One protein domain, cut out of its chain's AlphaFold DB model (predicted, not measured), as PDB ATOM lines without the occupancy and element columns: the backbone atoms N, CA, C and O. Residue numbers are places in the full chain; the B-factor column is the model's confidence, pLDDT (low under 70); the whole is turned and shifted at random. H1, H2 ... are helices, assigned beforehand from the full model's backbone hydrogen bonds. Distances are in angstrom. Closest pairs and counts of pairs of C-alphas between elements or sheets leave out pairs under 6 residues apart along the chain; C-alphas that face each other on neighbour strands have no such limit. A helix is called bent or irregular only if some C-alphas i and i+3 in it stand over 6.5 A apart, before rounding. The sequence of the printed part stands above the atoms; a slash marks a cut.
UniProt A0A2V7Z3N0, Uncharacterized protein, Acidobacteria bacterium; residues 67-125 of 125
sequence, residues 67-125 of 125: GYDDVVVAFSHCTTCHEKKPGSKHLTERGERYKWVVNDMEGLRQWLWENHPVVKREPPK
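AT A GLANCE: This is residues 67 to 125 of the 125 residues of an uncharacterized protein of Acidobacteria bacterium (UniProt A0A2V7Z3N0). Four short helices make a loose, incompletely closed ring: H3 and H4 meet at a corner as an open V, H2 packs on H3 near the start of H3, and H1 runs between H2 and the neighbourhood of H4, which it does not reach. The link of residues 82 to 92 lies at one end of the long axis, and the tail of residues 116 to 125 lies at the other. The printed part has 59 residues, with named helices in the order H1, H2, H3, H4 and no named strand, and its class is all helix. The whole is loose, with a radius of gyration of the C-alphas of 13.1 A, and spans 41 by 20 by 15 A.

IN THESE COORDINATES: H3 and H4 are the longest helices, with 11 residues each. H3 holds residues 93 to 103 and measures 16.1 A from first to last C-alpha, beginning at C-alpha 93 (125.090, 119.230, 135.399). H3 is irregular: C-alphas 97 and 100 are 7.4 A apart. H4 holds residues 105 to 115, measures 15.4 A, and ends at C-alpha 115 (138.844, 129.940, 130.793). H1 holds residues 68 to 75, is 10.5 A long, and begins at C-alpha 68 (136.604, 129.375, 118.323). H2 is four residues, 78 to 81.

HOW THE PARTS SIT: H3 and H4 touch only at the corner by their link, where the closest C-alphas, those of Val 101 and Gly 107, are 4.3 A apart. Their lines stand at a steep tilt of 52 degrees, and they run opposite ways. H2 touches H3, with the C-alphas of Cys 81 and Gly 95 closest at 3.7 A. H1 and H2 are close but not clearly touching; their closest C-alphas, those of Phe 75 and Cys 81, are 7.5 A apart. H1 and H4 are near each other, with 6 pairs of C-alphas within 10 A. H1 and H3 are apart, and H2 and H4 are apart. In H1 and H4 every O i to N i+4 pair is within hydrogen-bond range, in H3 5 of 7 are, and H2 is too short for such a pair.

THE WHOLE: The two C-alphas farthest apart, those of Lys 84 and Lys 125, are 42.4 A apart. The printed part has no cut, and Lys 125 is the chain's last residue. The link from H2 to H3, 11 residues, is long; the links H1 to H2 and H3 to H4 are tight. The mean pLDDT of the printed part is 74.9, and 11 residues are under 70: residue 87 and residues 116 to 125.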
ATOM      1  N   GLY A  67     139.838 131.237 120.355       82.31
ATOM      2  CA  GLY A  67     138.834 130.599 121.215       82.31
ATOM      3  C   GLY A  67     137.693 129.920 120.453       82.31
ATOM      4  O   GLY A  67     136.896 129.227 121.072       82.31
ATOM      5  N   TYR A  68     137.626 130.057 119.122       86.00
ATOM      6  CA  TYR A  68     136.604 129.375 118.323       86.00
ATOM      7  C   TYR A  68     136.695 127.848 118.456       86.00
ATOM      8  O   TYR A  68     135.695 127.198 118.744       86.00
ATOM      9  N   ASP A  69     137.897 127.278 118.332       86.88
ATOM     10  CA  ASP A  69     138.097 125.830 118.476       86.88
ATOM     11  C   ASP A  69     137.730 125.341 119.884       86.88
ATOM     12  O   ASP A  69     137.173 124.256 120.035       86.88
ATOM     13  N   ASP A  70     137.961 126.162 120.911       81.94
ATOM     14  CA  ASP A  70     137.583 125.850 122.291       81.94
ATOM     15  C   ASP A  70     136.058 125.805 122.457       81.94
ATOM     16  O   ASP A  70     135.534 124.900 123.106       81.94
ATOM     17  N   VAL A  71     135.330 126.732 121.821       82.56
ATOM     18  CA  VAL A  71     133.859 126.718 121.755       82.56
ATOM     19  C   VAL A  71     133.370 125.472 121.024       82.56
ATOM     20  O   VAL A  71     132.481 124.779 121.519       82.56
ATOM     21  N   VAL A  72     133.974 125.134 119.881       85.38
ATOM     22  CA  VAL A  72     133.631 123.911 119.149       85.38
ATOM     23  C   VAL A  72     133.862 122.689 120.035       85.38
ATOM     24  O   VAL A  72     132.964 121.870 120.183       85.38
ATOM     25  N   VAL A  73     135.003 122.561 120.708       84.75
ATOM     26  CA  VAL A  73     135.266 121.428 121.611       84.75
ATOM     27  C   VAL A  73     134.286 121.403 122.789       84.75
ATOM     28  O   VAL A  73     133.750 120.345 123.122       84.75
ATOM     29  N   ALA A  74     134.005 122.553 123.404       78.00
ATOM     30  CA  ALA A  74     133.126 122.649 124.564       78.00
ATOM     31  C   ALA A  74     131.654 122.344 124.237       78.00
ATOM     32  O   ALA A  74     130.958 121.788 125.092       78.00
ATOM     33  N   PHE A  75     131.188 122.670 123.024       80.50
ATOM     34  CA  PHE A  75     129.762 122.664 122.668       80.50
ATOM     35  C   PHE A  75     129.387 121.806 121.441       80.50
ATOM     36  O   PHE A  75     128.206 121.704 121.118       80.50
ATOM     37  N   SER A  76     130.339 121.140 120.778       80.75
ATOM     38  CA  SER A  76     130.102 120.310 119.571       80.75
ATOM     39  C   SER A  76     129.209 119.096 119.802       80.75
ATOM     40  O   SER A  76     128.492 118.667 118.899       80.75
ATOM     41  N   HIS A  77     129.238 118.522 121.003       82.81
ATOM     42  CA  HIS A  77     128.393 117.388 121.342       82.81
ATOM     43  C   HIS A  77     127.181 117.870 122.117       82.81
ATOM     44  O   HIS A  77     127.287 118.310 123.260       82.81
ATOM     45  N   CYS A  78     125.994 117.716 121.532       79.62
ATOM     46  CA  CYS A  78     124.768 118.104 122.218       79.62
ATOM     47  C   CYS A  78     124.596 117.368 123.554       79.62
ATOM     48  O   CYS A  78     124.004 117.923 124.474       79.62
ATOM     49  N   THR A  79     125.136 116.153 123.686       80.12
ATOM     50  CA  THR A  79     125.112 115.383 124.937       80.12
ATOM     51  C   THR A  79     126.007 115.953 126.037       80.12
ATOM     52  O   THR A  79     125.818 115.624 127.204       80.12
ATOM     53  N   THR A  80     126.925 116.863 125.703       81.62
ATOM     54  CA  THR A  80     127.674 117.643 126.694       81.62
ATOM     55  C   THR A  80     126.738 118.532 127.511       81.62
ATOM     56  O   THR A  80     126.942 118.678 128.717       81.62
ATOM     57  N   CYS A  81     125.685 119.075 126.888       81.62
ATOM     58  CA  CYS A  81     124.706 119.941 127.546       81.62
ATOM     59  C   CYS A  81     123.371 119.238 127.844       81.62
ATOM     60  O   CYS A  81     122.711 119.595 128.813       81.62
ATOM     61  N   HIS A  82     122.971 118.233 127.063       87.44
ATOM     62  CA  HIS A  82     121.654 117.590 127.140       87.44
ATOM     63  C   HIS A  82     121.755 116.098 127.493       87.44
ATOM     64  O   HIS A  82     122.416 115.340 126.795       87.44
ATOM     65  N   GLU A  83     121.027 115.621 128.504       81.75
ATOM     66  CA  GLU A  83     121.221 114.265 129.070       81.75
ATOM     67  C   GLU A  83     120.952 113.083 128.119       81.75
ATOM     68  O   GLU A  83     121.397 111.967 128.379       81.75
ATOM     69  N   LYS A  84     120.169 113.277 127.049       78.19
ATOM     70  CA  LYS A  84     119.677 112.165 126.205       78.19
ATOM     71  C   LYS A  84     119.753 112.426 124.710       78.19
ATOM     72  O   LYS A  84     120.069 111.524 123.942       78.19
ATOM     73  N   LYS A  85     119.394 113.636 124.283       75.88
ATOM     74  CA  LYS A  85     119.345 114.023 122.871       75.88
ATOM     75  C   LYS A  85     119.491 115.537 122.713       75.88
ATOM     76  O   LYS A  85     119.124 116.255 123.650       75.88
ATOM     77  N   PRO A  86     119.953 116.019 121.546       74.50
ATOM     78  CA  PRO A  86     119.918 117.441 121.218       74.50
ATOM     79  C   PRO A  86     118.542 118.054 121.507       74.50
ATOM     80  O   PRO A  86     117.515 117.465 121.158       74.50
ATOM     81  N   GLY A  87     118.515 119.202 122.189       69.88
ATOM     82  CA  GLY A  87     117.272 119.905 122.520       69.88
ATOM     83  C   GLY A  87     116.414 119.245 123.609       69.88
ATOM     84  O   GLY A  87     115.245 119.595 123.763       69.88
ATOM     85  N   SER A  88     116.949 118.283 124.372       81.62
ATOM     86  CA  SER A  88     116.277 117.786 125.582       81.62
ATOM     87  C   SER A  88     116.020 118.934 126.561       81.62
ATOM     88  O   SER A  88     116.915 119.737 126.821       81.62
ATOM     89  N   LYS A  89     114.825 118.958 127.167       82.94
ATOM     90  CA  LYS A  89     114.488 119.894 128.256       82.94
ATOM     91  C   LYS A  89     115.318 119.655 129.522       82.94
ATOM     92  O   LYS A  89     115.415 120.549 130.350       82.94
ATOM     93  N   HIS A  90     115.887 118.458 129.660       85.75
ATOM     94  CA  HIS A  90     116.777 118.102 130.758       85.75
ATOM     95  C   HIS A  90     118.228 118.310 130.338       85.75
ATOM     96  O   HIS A  90     118.691 117.700 129.360       85.75
ATOM     97  N   LEU A  91     118.899 119.196 131.068       86.94
ATOM     98  CA  LEU A  91     120.311 119.503 130.914       86.94
ATOM     99  C   LEU A  91     121.141 118.619 131.844       86.94
ATOM    100  O   LEU A  91     120.693 118.246 132.923       86.94
ATOM    101  N   THR A  92     122.360 118.294 131.423       87.75
ATOM    102  CA  THR A  92     123.357 117.696 132.317       87.75
ATOM    103  C   THR A  92     123.797 118.731 133.360       87.75
ATOM    104  O   THR A  92     123.616 119.932 133.165       87.75
ATOM    105  N   GLU A  93     124.476 118.304 134.428       87.25
ATOM    106  CA  GLU A  93     125.090 119.230 135.399       87.25
ATOM    107  C   GLU A  93     126.014 120.260 134.712       87.25
ATOM    108  O   GLU A  93     126.043 121.441 135.055       87.25
ATOM    109  N   ARG A  94     126.737 119.818 133.674       81.75
ATOM    110  CA  ARG A  94     127.572 120.677 132.829       81.75
ATOM    111  C   ARG A  94     126.732 121.620 131.959       81.75
ATOM    112  O   ARG A  94     127.091 122.785 131.830       81.75
ATOM    113  N   GLY A  95     125.624 121.144 131.395       84.31
ATOM    114  CA  GLY A  95     124.682 121.955 130.625       84.31
ATOM    115  C   GLY A  95     124.037 123.066 131.451       84.31
ATOM    116  O   GLY A  95     123.967 124.198 130.980       84.31
ATOM    117  N   GLU A  96     123.648 122.786 132.698       86.31
ATOM    118  CA  GLU A  96     123.126 123.814 133.613       86.31
ATOM    119  C   GLU A  96     124.177 124.895 133.900       86.31
ATOM    120  O   GLU A  96     123.873 126.086 133.840       86.31
ATOM    121  N   ARG A  97     125.446 124.508 134.105       80.44
ATOM    122  CA  ARG A  97     126.545 125.472 134.291       80.44
ATOM    123  C   ARG A  97     126.800 126.365 133.083       80.44
ATOM    124  O   ARG A  97     127.256 127.484 133.277       80.44
ATOM    125  N   TYR A  98     126.532 125.899 131.865       79.19
ATOM    126  CA  TYR A  98     126.722 126.687 130.641       79.19
ATOM    127  C   TYR A  98     125.449 127.337 130.118       79.19
ATOM    128  O   TYR A  98     125.490 128.018 129.098       79.19
ATOM    129  N   LYS A  99     124.321 127.180 130.810       80.12
ATOM    130  CA  LYS A  99     123.037 127.728 130.373       80.12
ATOM    131  C   LYS A  99     123.090 129.240 130.143       80.12
ATOM    132  O   LYS A  99     122.455 129.725 129.216       80.12
ATOM    133  N   TRP A 100     123.846 129.979 130.948       72.75
ATOM    134  CA  TRP A 100     124.043 131.421 130.761       72.75
ATOM    135  C   TRP A 100     124.964 131.741 129.572       72.75
ATOM    136  O   TRP A 100     124.710 132.699 128.859       72.75
ATOM    137  N   VAL A 101     125.959 130.891 129.291       75.44
ATOM    138  CA  VAL A 101     126.882 131.022 128.147       75.44
ATOM    139  C   VAL A 101     126.178 130.807 126.808       75.44
ATOM    140  O   VAL A 101     126.432 131.526 125.851       75.44
ATOM    141  N   VAL A 102     125.303 129.802 126.720       70.19
ATOM    142  CA  VAL A 102     124.651 129.435 125.449       70.19
ATOM    143  C   VAL A 102     123.410 130.271 125.133       70.19
ATOM    144  O   VAL A 102     122.961 130.271 123.991       70.19
ATOM    145  N   ASN A 103     122.839 130.956 126.130       71.69
ATOM    146  CA  ASN A 103     121.649 131.795 125.951       71.69
ATOM    147  C   ASN A 103     121.976 133.289 125.813       71.69
ATOM    148  O   ASN A 103     121.083 134.054 125.455       71.69
ATOM    149  N   ASP A 104     123.214 133.703 126.096       77.62
ATOM    150  CA  ASP A 104     123.639 135.100 126.041       77.62
ATOM    151  C   ASP A 104     125.083 135.228 125.531       77.62
ATOM    152  O   ASP A 104     126.009 134.582 126.028       77.62
ATOM    153  N   MET A 105     125.278 136.103 124.544       70.06
ATOM    154  CA  MET A 105     126.591 136.399 123.971       70.06
ATOM    155  C   MET A 105     127.524 137.094 124.971       70.06
ATOM    156  O   MET A 105     128.740 136.902 124.897       70.06
ATOM    157  N   GLU A 106     126.997 137.860 125.933       77.81
ATOM    158  CA  GLU A 106     127.806 138.406 127.033       77.81
ATOM    159  C   GLU A 106     128.358 137.278 127.912       77.81
ATOM    160  O   GLU A 106     129.547 137.262 128.248       77.81
ATOM    161  N   GLY A 107     127.530 136.262 128.166       78.25
ATOM    162  CA  GLY A 107     127.927 135.073 128.900       78.25
ATOM    163  C   GLY A 107     129.059 134.301 128.218       78.25
ATOM    164  O   GLY A 107     130.060 133.940 128.843       78.25
ATOM    165  N   LEU A 108     128.950 134.110 126.902       78.69
ATOM    166  CA  LEU A 108     130.009 133.496 126.099       78.69
ATOM    167  C   LEU A 108     131.318 134.291 126.128       78.69
ATOM    168  O   LEU A 108     132.390 133.698 126.284       78.69
ATOM    169  N   ARG A 109     131.247 135.624 126.031       76.62
ATOM    170  CA  ARG A 109     132.429 136.495 126.126       76.62
ATOM    171  C   ARG A 109     133.136 136.361 127.468       76.62
ATOM    172  O   ARG A 109     134.359 136.220 127.492       76.62
ATOM    173  N   GLN A 110     132.384 136.387 128.564       79.44
ATOM    174  CA  GLN A 110     132.944 136.252 129.905       79.44
ATOM    175  C   GLN A 110     133.576 134.868 130.111       79.44
ATOM    176  O   GLN A 110     134.715 134.779 130.570       79.44
ATOM    177  N   TRP A 111     132.900 133.791 129.698       81.44
ATOM    178  CA  TRP A 111     133.444 132.436 129.817       81.44
ATOM    179  C   TRP A 111     134.781 132.273 129.078       81.44
ATOM    180  O   TRP A 111     135.729 131.702 129.629       81.44
ATOM    181  N   LEU A 112     134.884 132.824 127.863       77.25
ATOM    182  CA  LEU A 112     136.119 132.833 127.077       77.25
ATOM    183  C   LEU A 112     137.245 133.607 127.769       77.25
ATOM    184  O   LEU A 112     138.392 133.166 127.742       77.25
ATOM    185  N   TRP A 113     136.939 134.734 128.414       76.06
ATOM    186  CA  TRP A 113     137.929 135.481 129.189       76.06
ATOM    187  C   TRP A 113     138.477 134.642 130.350       76.06
ATOM    188  O   TRP A 113     139.692 134.555 130.533       76.06
ATOM    189  N   GLU A 114     137.587 134.035 131.134       79.00
ATOM    190  CA  GLU A 114     137.926 133.318 132.368       79.00
ATOM    191  C   GLU A 114     138.684 132.011 132.113       79.00
ATOM    192  O   GLU A 114     139.593 131.664 132.866       79.00
ATOM    193  N   ASN A 115     138.325 131.286 131.052       71.81
ATOM    194  CA  ASN A 115     138.844 129.940 130.793       71.81
ATOM    195  C   ASN A 115     139.962 129.925 129.747       71.81
ATOM    196  O   ASN A 115     140.734 128.970 129.683       71.81
ATOM    197  N   HIS A 116     140.082 130.990 128.951       66.62
ATOM    198  CA  HIS A 116     141.042 131.071 127.855       66.62
ATOM    199  C   HIS A 116     141.743 132.433 127.868       66.62
ATOM    200  O   HIS A 116     141.599 133.205 126.910       66.62
ATOM    201  N   PRO A 117     142.526 132.749 128.925       53.44
ATOM    202  CA  PRO A 117     143.183 134.038 129.051       53.44
ATOM    203  C   PRO A 117     144.021 134.285 127.804       53.44
ATOM    204  O   PRO A 117     145.027 133.619 127.519       53.44
ATOM    205  N   VAL A 118     143.580 135.251 127.004       54.16
ATOM    206  CA  VAL A 118     144.384 135.702 125.889       54.16
ATOM    207  C   VAL A 118     145.643 136.280 126.508       54.16
ATOM    208  O   VAL A 118     145.553 137.227 127.282       54.16
ATOM    209  N   VAL A 119     146.808 135.717 126.170       51.47
ATOM    210  CA  VAL A 119     148.115 136.338 126.412       51.47
ATOM    211  C   VAL A 119     148.001 137.837 126.083       51.47
ATOM    212  O   VAL A 119     147.932 138.203 124.914       51.47
ATOM    213  N   LYS A 120     147.872 138.644 127.149       46.38
ATOM    214  CA  LYS A 120     147.684 140.104 127.233       46.38
ATOM    215  C   LYS A 120     146.676 140.726 126.244       46.38
ATOM    216  O   LYS A 120     147.021 141.029 125.106       46.38
ATOM    217  N   ARG A 121     145.471 141.064 126.716       53.06
ATOM    218  CA  ARG A 121     144.656 142.159 126.147       53.06
ATOM    219  C   ARG A 121     144.228 143.098 127.274       53.06
ATOM    220  O   ARG A 121     143.804 142.623 128.322       53.06
ATOM    221  N   GLU A 122     144.381 144.403 127.060       46.62
ATOM    222  CA  GLU A 122     143.743 145.419 127.904       46.62
ATOM    223  C   GLU A 122     142.215 145.335 127.752       46.62
ATOM    224  O   GLU A 122     141.736 144.974 126.669       46.62
ATOM    225  N   PRO A 123     141.451 145.632 128.820       36.16
ATOM    226  CA  PRO A 123     139.995 145.596 128.781       36.16
ATOM    227  C   PRO A 123     139.440 146.572 127.729       36.16
ATOM    228  O   PRO A 123     140.029 147.637 127.512       36.16
ATOM    229  N   PRO A 124     138.309 146.239 127.077       48.41
ATOM    230  CA  PRO A 124     137.607 147.196 126.232       48.41
ATOM    231  C   PRO A 124     137.164 148.399 127.080       48.41
ATOM    232  O   PRO A 124     136.701 148.226 128.208       48.41
ATOM    233  N   LYS A 125     137.375 149.606 126.543       44.06
ATOM    234  CA  LYS A 125     136.902 150.866 127.129       44.06
ATOM    235  C   LYS A 125     135.401 151.029 126.956       44.06
ATOM    236  O   LYS A 125     134.912 150.640 125.872       44.06
TER     237      LYS A 125